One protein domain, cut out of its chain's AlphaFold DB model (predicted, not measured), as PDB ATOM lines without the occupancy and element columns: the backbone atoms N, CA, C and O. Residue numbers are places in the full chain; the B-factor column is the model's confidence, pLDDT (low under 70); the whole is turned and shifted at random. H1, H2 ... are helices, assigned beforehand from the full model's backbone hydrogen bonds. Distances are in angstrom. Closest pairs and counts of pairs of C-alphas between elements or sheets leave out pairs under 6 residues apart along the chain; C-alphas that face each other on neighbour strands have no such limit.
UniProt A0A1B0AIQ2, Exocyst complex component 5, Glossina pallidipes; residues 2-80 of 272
ATOM      1  N   LYS A   2      72.293 -58.538 179.791       85.38
ATOM      2  CA  LYS A   2      72.364 -58.821 178.333       85.38
ATOM      3  C   LYS A   2      71.941 -60.245 177.928       85.38
ATOM      4  O   LYS A   2      71.066 -60.402 177.088       85.38
ATOM      5  N   LYS A   3      72.502 -61.276 178.576       85.06
ATOM      6  CA  LYS A   3      72.156 -62.688 178.308       85.06
ATOM      7  C   LYS A   3      70.672 -62.994 178.563       85.06
ATOM      8  O   LYS A   3      70.030 -63.639 177.748       85.06
ATOM      9  N   LEU A   4      70.114 -62.481 179.663       85.12
ATOM     10  CA  LEU A   4      68.693 -62.649 179.995       85.12
ATOM     11  C   LEU A   4      67.791 -61.920 178.994       85.12
ATOM     12  O   LEU A   4      66.808 -62.490 178.544       85.12
ATOM     13  N   ALA A   5      68.152 -60.700 178.593       84.56
ATOM     14  CA  ALA A   5      67.414 -59.944 177.586       84.56
ATOM     15  C   ALA A   5      67.418 -60.645 176.215       84.56
ATOM     16  O   ALA A   5      66.399 -60.632 175.533       84.56
ATOM     17  N   GLN A   6      68.525 -61.291 175.833       85.44
ATOM     18  CA  GLN A   6      68.620 -62.093 174.604       85.44
ATOM     19  C   GLN A   6      67.766 -63.366 174.648       85.44
ATOM     20  O   GLN A   6      67.192 -63.752 173.637       85.44
ATOM     21  N   ILE A   7      67.668 -64.024 175.805       86.06
ATOM     22  CA  ILE A   7      66.787 -65.189 175.967       86.06
ATOM     23  C   ILE A   7      65.325 -64.732 175.920       86.06
ATOM     24  O   ILE A   7      64.517 -65.286 175.180       86.06
ATOM     25  N   LEU A   8      64.994 -63.678 176.669       85.50
ATOM     26  CA  LEU A   8      63.634 -63.157 176.772       85.50
ATOM     27  C   LEU A   8      63.115 -62.561 175.459       85.50
ATOM     28  O   LEU A   8      61.904 -62.552 175.270       85.50
ATOM     29  N   SER A   9      63.983 -62.109 174.543       85.38
ATOM     30  CA  SER A   9      63.554 -61.544 173.253       85.38
ATOM     31  C   SER A   9      62.828 -62.541 172.349       85.38
ATOM     32  O   SER A   9      62.136 -62.119 171.430       85.38
ATOM     33  N   GLN A  10      62.961 -63.843 172.614       87.88
ATOM     34  CA  GLN A  10      62.251 -64.904 171.894       87.88
ATOM     35  C   GLN A  10      60.814 -65.122 172.399       87.88
ATOM     36  O   GLN A  10      60.046 -65.865 171.793       87.88
ATOM     37  N   PHE A  11      60.427 -64.484 173.507       88.00
ATOM     38  CA  PHE A  11      59.135 -64.687 174.158       88.00
ATOM     39  C   PHE A  11      58.242 -63.448 174.040       88.00
ATOM     40  O   PHE A  11      58.702 -62.309 174.113       88.00
ATOM     41  N   LYS A  12      56.920 -63.662 173.952       81.81
ATOM     42  CA  LYS A  12      55.916 -62.579 173.861       81.81
ATOM     43  C   LYS A  12      55.991 -61.578 175.027       81.81
ATOM     44  O   LYS A  12      55.661 -60.407 174.854       81.81
ATOM     45  N   SER A  13      56.474 -62.006 176.194       79.69
ATOM     46  CA  SER A  13      56.609 -61.168 177.395       79.69
ATOM     47  C   SER A  13      57.851 -60.265 177.405       79.69
ATOM     48  O   SER A  13      58.060 -59.542 178.377       79.69
ATOM     49  N   TYR A  14      58.667 -60.235 176.343       87.38
ATOM     50  CA  TYR A  14      59.865 -59.385 176.272       87.38
ATOM     51  C   TYR A  14      59.587 -57.902 176.571       87.38
ATOM     52  O   TYR A  14      60.371 -57.234 177.248       87.38
ATOM     53  N   SER A  15      58.425 -57.393 176.145       87.00
ATOM     54  CA  SER A  15      58.007 -56.014 176.429       87.00
ATOM     55  C   SER A  15      57.891 -55.718 177.932       87.00
ATOM     56  O   SER A  15      58.117 -54.580 178.338       87.00
ATOM     57  N   GLN A  16      57.563 -56.709 178.769       88.06
ATOM     58  CA  GLN A  16      57.494 -56.536 180.225       88.06
ATOM     59  C   GLN A  16      58.890 -56.366 180.832       88.06
ATOM     60  O   GLN A  16      59.074 -55.527 181.706       88.06
ATOM     61  N   CYS A  17      59.894 -57.085 180.315       89.62
ATOM     62  CA  CYS A  17      61.290 -56.910 180.721       89.62
ATOM     63  C   CYS A  17      61.790 -55.490 180.411       89.62
ATOM     64  O   CYS A  17      62.423 -54.855 181.254       89.62
ATOM     65  N   ILE A  18      61.447 -54.967 179.228       90.62
ATOM     66  CA  ILE A  18      61.755 -53.582 178.847       90.62
ATOM     67  C   ILE A  18      61.058 -52.591 179.791       90.62
ATOM     68  O   ILE A  18      61.695 -51.651 180.256       90.62
ATOM     69  N   ASN A  19      59.775 -52.801 180.100       90.25
ATOM     70  CA  ASN A  19      59.024 -51.923 181.003       90.25
ATOM     71  C   ASN A  19      59.627 -51.894 182.411       90.25
ATOM     72  O   ASN A  19      59.883 -50.814 182.932       90.25
ATOM     73  N   ALA A  20      59.934 -53.061 182.982       90.19
ATOM     74  CA  ALA A  20      60.542 -53.164 184.304       90.19
ATOM     75  C   ALA A  20      61.916 -52.476 184.359       90.19
ATOM     76  O   ALA A  20      62.232 -51.803 185.336       90.19
ATOM     77  N   TYR A  21      62.722 -52.593 183.295       91.69
ATOM     78  CA  TYR A  21      63.979 -51.850 183.184       91.69
ATOM     79  C   TYR A  21      63.755 -50.332 183.164       91.69
ATOM     80  O   TYR A  21      64.472 -49.610 183.852       91.69
ATOM     81  N   ILE A  22      62.772 -49.844 182.400       90.00
ATOM     82  CA  ILE A  22      62.446 -48.412 182.332       90.00
ATOM     83  C   ILE A  22      61.993 -47.902 183.705       90.00
ATOM     84  O   ILE A  22      62.488 -46.874 184.154       90.00
ATOM     85  N   GLU A  23      61.107 -48.626 184.388       88.25
ATOM     86  CA  GLU A  23      60.613 -48.262 185.721       88.25
ATOM     87  C   GLU A  23      61.750 -48.199 186.747       88.25
ATOM     88  O   GLU A  23      61.887 -47.202 187.455       88.25
ATOM     89  N   GLN A  24      62.614 -49.217 186.771       86.69
ATOM     90  CA  GLN A  24      63.792 -49.289 187.641       86.69
ATOM     91  C   GLN A  24      64.803 -48.176 187.339       86.69
ATOM     92  O   GLN A  24      65.232 -47.465 188.246       86.69
ATOM     93  N   GLY A  25      65.138 -47.969 186.062       86.25
ATOM     94  CA  GLY A  25      66.046 -46.906 185.616       86.25
ATOM     95  C   GLY A  25      65.512 -45.498 185.888       86.25
ATOM     96  O   GLY A  25      66.262 -44.523 185.842       86.25
ATOM     97  N   GLN A  26      64.219 -45.387 186.205       83.38
ATOM     98  CA  GLN A  26      63.549 -44.145 186.546       83.38
ATOM     99  C   GLN A  26      63.131 -44.034 188.027       83.38
ATOM    100  O   GLN A  26      62.389 -43.115 188.376       83.38
ATOM    101  N   MET A  27      63.570 -44.927 188.920       75.75
ATOM    102  CA  MET A  27      63.222 -44.842 190.351       75.75
ATOM    103  C   MET A  27      64.035 -43.805 191.139       75.75
ATOM    104  O   MET A  27      63.652 -43.449 192.252       75.75
ATOM    105  N   THR A  28      65.126 -43.278 190.581       67.81
ATOM    106  CA  THR A  28      65.970 -42.290 191.267       67.81
ATOM    107  C   THR A  28      65.205 -40.976 191.494       67.81
ATOM    108  O   THR A  28      64.628 -40.453 190.540       67.81
ATOM    109  N   PRO A  29      65.176 -40.413 192.718       58.44
ATOM    110  CA  PRO A  29      64.474 -39.164 192.996       58.44
ATOM    111  C   PRO A  29      65.099 -38.011 192.205       58.44
ATOM    112  O   PRO A  29      66.276 -37.687 192.345       58.44
ATOM    113  N   TYR A  30      64.295 -37.408 191.333       63.59
ATOM    114  CA  TYR A  30      64.725 -36.348 190.429       63.59
ATOM    115  C   TYR A  30      64.817 -35.041 191.203       63.59
ATOM    116  O   TYR A  30      63.852 -34.619 191.838       63.59
ATOM    117  N   GLY A  31      66.003 -34.442 191.182       56.00
ATOM    118  CA  GLY A  31      66.343 -33.295 192.007       56.00
ATOM    119  C   GLY A  31      65.392 -32.104 191.858       56.00
ATOM    120  O   GLY A  31      65.097 -31.652 190.759       56.00
ATOM    121  N   GLY A  32      65.002 -31.547 193.007       61.09
ATOM    122  CA  GLY A  32      64.602 -30.148 193.165       61.09
ATOM    123  C   GLY A  32      63.378 -29.658 192.379       61.09
ATOM    124  O   GLY A  32      62.503 -30.412 191.963       61.09
ATOM    125  N   LYS A  33      63.293 -28.327 192.235       60.22
ATOM    126  CA  LYS A  33      62.185 -27.613 191.571       60.22
ATOM    127  C   LYS A  33      62.131 -27.838 190.051       60.22
ATOM    128  O   LYS A  33      61.069 -27.628 189.466       60.22
ATOM    129  N   ASP A  34      63.243 -28.241 189.431       68.62
ATOM    130  CA  ASP A  34      63.361 -28.458 187.988       68.62
ATOM    131  C   ASP A  34      63.768 -29.904 187.668       68.62
ATOM    132  O   ASP A  34      64.923 -30.309 187.796       68.62
ATOM    133  N   ILE A  35      62.789 -30.673 187.192       70.50
ATOM    134  CA  ILE A  35      62.948 -32.082 186.832       70.50
ATOM    135  C   ILE A  35      63.837 -32.276 185.589       70.50
ATOM    136  O   ILE A  35      64.391 -33.363 185.397       70.50
ATOM    137  N   PHE A  36      64.001 -31.241 184.751       74.56
ATOM    138  CA  PHE A  36      64.792 -31.316 183.522       74.56
ATOM    139  C   PHE A  36      66.294 -31.425 183.808       74.56
ATOM    140  O   PHE A  36      66.997 -32.139 183.092       74.56
ATOM    141  N   ILE A  37      66.755 -30.818 184.907       75.12
ATOM    142  CA  ILE A  37      68.142 -30.912 185.386       75.12
ATOM    143  C   ILE A  37      68.509 -32.365 185.702       75.12
ATOM    144  O   ILE A  37      69.615 -32.808 185.405       75.12
ATOM    145  N   GLY A  38      67.571 -33.122 186.275       74.06
ATOM    146  CA  GLY A  38      67.784 -34.528 186.596       74.06
ATOM    147  C   GLY A  38      67.724 -35.433 185.368       74.06
ATOM    148  O   GLY A  38      68.531 -36.349 185.243       74.06
ATOM    149  N   ILE A  39      66.780 -35.200 184.452       76.94
ATOM    150  CA  ILE A  39      66.530 -36.174 183.385       76.94
ATOM    151  C   ILE A  39      67.427 -36.041 182.157       76.94
ATOM    152  O   ILE A  39      67.825 -37.064 181.598       76.94
ATOM    153  N   VAL A  40      67.747 -34.822 181.714       82.62
ATOM    154  CA  VAL A  40      68.529 -34.632 180.482       82.62
ATOM    155  C   VAL A  40      69.876 -35.375 180.555       82.62
ATOM    156  O   VAL A  40      70.190 -36.095 179.606       82.62
ATOM    157  N   PRO A  41      70.620 -35.344 181.681       84.12
ATOM    158  CA  PRO A  41      71.854 -36.122 181.839       84.12
ATOM    159  C   PRO A  41      71.647 -37.643 181.945       84.12
ATOM    160  O   PRO A  41      72.559 -38.414 181.642       84.12
ATOM    161  N   MET A  42      70.461 -38.113 182.349       83.00
ATOM    162  CA  MET A  42      70.168 -39.550 182.459       83.00
ATOM    163  C   MET A  42      69.964 -40.220 181.106       83.00
ATOM    164  O   MET A  42      70.229 -41.418 180.984       83.00
ATOM    165  N   CYS A  43      69.502 -39.472 180.102       88.69
ATOM    166  CA  CYS A  43      69.248 -40.006 178.770       88.69
ATOM    167  C   CYS A  43      70.527 -40.563 178.109       88.69
ATOM    168  O   CYS A  43      70.500 -41.728 177.714       88.69
ATOM    169  N   PRO A  44      71.661 -39.831 178.049       89.62
ATOM    170  CA  PRO A  44      72.933 -40.375 177.562       89.62
ATOM    171  C   PRO A  44      73.425 -41.586 178.365       89.62
ATOM    172  O   PRO A  44      73.880 -42.571 177.788       89.62
ATOM    173  N   HIS A  45      73.289 -41.549 179.695       90.00
ATOM    174  CA  HIS A  45      73.719 -42.650 180.559       90.00
ATOM    175  C   HIS A  45      72.942 -43.944 180.273       90.00
ATOM    176  O   HIS A  45      73.531 -45.006 180.061       90.00
ATOM    177  N   HIS A  46      71.612 -43.854 180.216       91.06
ATOM    178  CA  HIS A  46      70.764 -45.006 179.923       91.06
ATOM    179  C   HIS A  46      70.891 -45.448 178.469       91.06
ATOM    180  O   HIS A  46      70.836 -46.646 178.209       91.06
ATOM    181  N   TYR A  47      71.142 -44.534 177.532       93.62
ATOM    182  CA  TYR A  47      71.408 -44.885 176.141       93.62
ATOM    183  C   TYR A  47      72.597 -45.850 176.010       93.62
ATOM    184  O   TYR A  47      72.476 -46.885 175.352       93.62
ATOM    185  N   GLU A  48      73.706 -45.584 176.708       93.94
ATOM    186  CA  GLU A  48      74.883 -46.464 176.699       93.94
ATOM    187  C   GLU A  48      74.610 -47.843 177.317       93.94
ATOM    188  O   GLU A  48      75.118 -48.863 176.839       93.94
ATOM    189  N   ILE A  49      73.776 -47.906 178.357       91.69
ATOM    190  CA  ILE A  49      73.363 -49.174 178.974       91.69
ATOM    191  C   ILE A  49      72.439 -49.945 178.028       91.69
ATOM    192  O   ILE A  49      72.656 -51.133 177.777       91.69
ATOM    193  N   ILE A  50      71.437 -49.271 177.461       93.75
ATOM    194  CA  ILE A  50      70.452 -49.867 176.560       93.75
ATOM    195  C   ILE A  50      71.151 -50.455 175.338       93.75
ATOM    196  O   ILE A  50      70.907 -51.613 174.999       93.75
ATOM    197  N   LYS A  51      72.079 -49.700 174.739       93.94
ATOM    198  CA  LYS A  51      72.873 -50.114 173.577       93.94
ATOM    199  C   LYS A  51      73.661 -51.403 173.819       93.94
ATOM    200  O   LYS A  51      73.881 -52.179 172.895       93.94
ATOM    201  N   LYS A  52      74.088 -51.649 175.061       91.88
ATOM    202  CA  LYS A  52      74.836 -52.857 175.443       91.88
ATOM    203  C   LYS A  52      73.929 -54.044 175.778       91.88
ATOM    204  O   LYS A  52      74.383 -55.187 175.680       91.88
ATOM    205  N   VAL A  53      72.690 -53.795 176.208       91.19
ATOM    206  CA  VAL A  53      71.801 -54.803 176.812       91.19
ATOM    207  C   VAL A  53      70.683 -55.267 175.875       91.19
ATOM    208  O   VAL A  53      70.362 -56.455 175.892       91.19
ATOM    209  N   PHE A  54      70.107 -54.377 175.067       91.56
ATOM    210  CA  PHE A  54      68.933 -54.658 174.234       91.56
ATOM    211  C   PHE A  54      69.281 -54.619 172.742       91.56
ATOM    212  O   PHE A  54      70.155 -53.872 172.318       91.56
ATOM    213  N   ALA A  55      68.577 -55.419 171.935       86.12
ATOM    214  CA  ALA A  55      68.815 -55.492 170.490       86.12
ATOM    215  C   ALA A  55      68.306 -54.247 169.737       86.12
ATOM    216  O   ALA A  55      68.916 -53.822 168.761       86.12
ATOM    217  N   SER A  56      67.200 -53.650 170.202       87.50
ATOM    218  CA  SER A  56      66.571 -52.479 169.579       87.50
ATOM    219  C   SER A  56      66.733 -51.235 170.452       87.50
ATOM    220  O   SER A  56      65.827 -50.825 171.180       87.50
ATOM    221  N   THR A  57      67.919 -50.629 170.388       90.19
ATOM    222  CA  THR A  57      68.276 -49.454 171.196       90.19
ATOM    223  C   THR A  57      67.309 -48.291 170.993       90.19
ATOM    224  O   THR A  57      66.851 -47.699 171.967       90.19
ATOM    225  N   GLN A  58      66.956 -47.981 169.741       90.69
ATOM    226  CA  GLN A  58      66.081 -46.849 169.426       90.69
ATOM    227  C   GLN A  58      64.668 -47.027 169.990       90.69
ATOM    228  O   GLN A  58      64.127 -46.090 170.572       90.69
ATOM    229  N   GLN A  59      64.080 -48.223 169.879       90.88
ATOM    230  CA  GLN A  59      62.733 -48.466 170.404       90.88
ATOM    231  C   GLN A  59      62.705 -48.411 171.931       90.88
ATOM    232  O   GLN A  59      61.811 -47.794 172.509       90.88
ATOM    233  N   VAL A  60      63.696 -49.014 172.598       92.31
ATOM    234  CA  VAL A  60      63.780 -48.982 174.064       92.31
ATOM    235  C   VAL A  60      64.017 -47.553 174.558       92.31
ATOM    236  O   VAL A  60      63.361 -47.132 175.508       92.31
ATOM    237  N   MET A  61      64.868 -46.775 173.880       93.06
ATOM    238  CA  MET A  61      65.112 -45.372 174.229       93.06
ATOM    239  C   MET A  61      63.878 -44.489 173.994       93.06
ATOM    240  O   MET A  61      63.523 -43.683 174.851       93.06
ATOM    241  N   SER A  62      63.175 -44.678 172.875       91.62
ATOM    242  CA  SER A  62      61.910 -43.990 172.592       91.62
ATOM    243  C   SER A  62      60.865 -44.277 173.674       91.62
ATOM    244  O   SER A  62      60.217 -43.357 174.179       91.62
ATOM    245  N   LYS A  63      60.758 -45.539 174.112       90.94
ATOM    246  CA  LYS A  63      59.855 -45.946 175.194       90.94
ATOM    247  C   LYS A  63      60.280 -45.384 176.554       90.94
ATOM    248  O   LYS A  63      59.417 -44.945 177.310       90.94
ATOM    249  N   PHE A  64      61.582 -45.342 176.842       89.62
ATOM    250  CA  PHE A  64      62.140 -44.744 178.061       89.62
ATOM    251  C   PHE A  64      61.783 -43.254 178.166       89.62
ATOM    252  O   PHE A  64      61.247 -42.814 179.185       89.62
ATOM    253  N   ILE A  65      61.994 -42.492 177.088       88.88
ATOM    254  CA  ILE A  65      61.645 -41.065 177.019       88.88
ATOM    255  C   ILE A  65      60.123 -40.881 177.110       88.88
ATOM    256  O   ILE A  65      59.639 -40.079 177.908       88.88
ATOM    257  N   SER A  66      59.350 -41.659 176.349       86.00
ATOM    258  CA  SER A  66      57.883 -41.553 176.322       86.00
ATOM    259  C   SER A  66      57.249 -41.818 177.686       86.00
ATOM    260  O   SER A  66      56.357 -41.077 178.101       86.00
ATOM    261  N   ASN A  67      57.730 -42.834 178.412       85.69
ATOM    262  CA  ASN A  67      57.259 -43.158 179.758       85.69
ATOM    263  C   ASN A  67      57.434 -41.966 180.711       85.69
ATOM    264  O   ASN A  67      56.499 -41.599 181.425       85.69
ATOM    265  N   PHE A  68      58.578 -41.284 180.631       77.69
ATOM    266  CA  PHE A  68      58.814 -40.085 181.423       77.69
ATOM    267  C   PHE A  68      57.862 -38.936 181.063       77.69
ATOM    268  O   PHE A  68      57.247 -38.343 181.956       77.69
ATOM    269  N   TYR A  69      57.719 -38.625 179.769       75.75
ATOM    270  CA  TYR A  69      56.838 -37.545 179.311       75.75
ATOM    271  C   TYR A  69      55.382 -37.776 179.740       75.75
ATOM    272  O   TYR A  69      54.706 -36.843 180.175       75.75
ATOM    273  N   GLN A  70      54.899 -39.017 179.647       74.69
ATOM    274  CA  GLN A  70      53.507 -39.361 179.937       74.69
ATOM    275  C   GLN A  70      53.199 -39.436 181.432       74.69
ATOM    276  O   GLN A  70      52.164 -38.926 181.862       74.69
ATOM    277  N   LEU A  71      54.065 -40.068 182.225       67.00
ATOM    278  CA  LEU A  71      53.818 -40.252 183.651       67.00
ATOM    279  C   LEU A  71      54.293 -39.033 184.440       67.00
ATOM    280  O   LEU A  71      53.504 -38.436 185.159       67.00
ATOM    281  N   LYS A  72      55.534 -38.572 184.302       66.31
ATOM    282  CA  LYS A  72      56.094 -37.634 185.294       66.31
ATOM    283  C   LYS A  72      55.788 -36.164 185.000       66.31
ATOM    284  O   LYS A  72      55.393 -35.438 185.913       66.31
ATOM    285  N   LEU A  73      55.838 -35.733 183.735       63.72
ATOM    286  CA  LEU A  73      55.462 -34.355 183.370       63.72
ATOM    287  C   LEU A  73      53.955 -34.100 183.499       63.72
ATOM    288  O   LEU A  73      53.543 -33.011 183.907       63.72
ATOM    289  N   ARG A  74      53.117 -35.101 183.189       58.97
ATOM    290  CA  ARG A  74      51.662 -34.987 183.346       58.97
ATOM    291  C   ARG A  74      51.289 -34.786 184.816       58.97
ATOM    292  O   ARG A  74      50.587 -33.827 185.115       58.97
ATOM    293  N   HIS A  75      51.814 -35.603 185.733       60.16
ATOM    294  CA  HIS A  75      51.531 -35.467 187.169       60.16
ATOM    295  C   HIS A  75      52.000 -34.117 187.749       60.16
ATOM    296  O   HIS A  75      51.288 -33.524 188.559       60.16
ATOM    297  N   GLN A  76      53.126 -33.563 187.282       58.25
ATOM    298  CA  GLN A  76      53.615 -32.257 187.744       58.25
ATOM    299  C   GLN A  76      52.755 -31.076 187.243       58.25
ATOM    300  O   GLN A  76      52.517 -30.127 187.994       58.25
ATOM    301  N   LYS A  77      52.227 -31.137 186.007       53.38
ATOM    302  CA  LYS A  77      51.291 -30.118 185.483       53.38
ATOM    303  C   LYS A  77      49.990 -30.043 186.294       53.38
ATOM    304  O   LYS A  77      49.472 -28.949 186.481       53.38
ATOM    305  N   TYR A  78      49.492 -31.170 186.813       50.09
ATOM    306  CA  TYR A  78      48.267 -31.204 187.627       50.09
ATOM    307  C   TYR A  78      48.467 -30.790 189.095       50.09
ATOM    308  O   TYR A  78      47.478 -30.474 189.757       50.09
ATOM    309  N   GLN A  79      49.704 -30.749 189.612       50.75
ATOM    310  CA  GLN A  79      49.977 -30.230 190.961       50.75
ATOM    311  C   GLN A  79      50.053 -28.696 191.012       50.75
ATOM    312  O   GLN A  79      49.671 -28.106 192.020       50.75
ATOM    313  N   LYS A  80      50.457 -28.024 189.924       51.12
ATOM    314  CA  LYS A  80      50.392 -26.554 189.811       51.12
ATOM    315  C   LYS A  80      48.957 -26.099 189.508       51.12
ATOM    316  O   LYS A  80      48.666 -25.628 188.411       51.12
TER     317      LYS A  80
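AT A GLANCE: This is residues 2 to 80 of the 272 residues of the protein "Exocyst complex component 5" of Glossina pallidipes (UniProt A0A1B0AIQ2). Two long helices, H3 and H4, make a hairpin shaped like a narrow V; H2 crosses H4, and the short H1 sits at the V's closed end, making a corner with H2. The outline is elongated, 44 by 22 by 18 A. The printed part has 79 residues, with four named helices in the order H1, H2, H3, H4 and no named strand: all helix. The whole is only just compact, close to loose, with a radius of gyration of the C-alphas of 13.8 A.

IN THESE COORDINATES: H4, the longest helix, holds residues 57 to 79 and is 33.1 A long, from C-alpha 57 at (68.276, -49.454, 171.196) to C-alpha 79 at (49.977, -30.230, 190.961). H3, residues 35 to 53, is 26.4 A long and has a kink of 34 degrees near residue 45. H2, residues 14 to 25, is 16.8 A long. H1, residues 2 to 8, measures 9.9 A and begins at C-alpha 2, (72.364, -58.821, 178.333).

HOW THE PARTS SIT: H4 touches H3 with residues 57 to 65 alone, at a shallow tilt of 23 degrees, opposite ways; their closest C-alphas, Lys 51 and Thr 57, are 5.2 A apart. H2 touches H4 at a steep tilt of 53 degrees, the same way, closest at C-alphas Ile 22 and Phe 64, 5.6 A. H1 and H2 form a hairpin at a steep tilt of 40 degrees, closest at C-alphas Leu 8 and Tyr 14, 5.4 A. H1 and H3 only just touch, with 3 pairs of C-alphas within 8 A, the closest being Lys 2 and Val 53, 4.3 A. H1 and H4 are apart. In H1 and H2 every O i to N i+4 pair is within hydrogen-bond range; in H3 11 of 15 are, in H4 17 of 19.

THE WHOLE: The C-alphas farthest apart, Ile 7 and Lys 80, are 44.2 A apart. The printed part has no cut and no long link. The model's pLDDT is under 70 in residues 28 to 34 and 71 to 80.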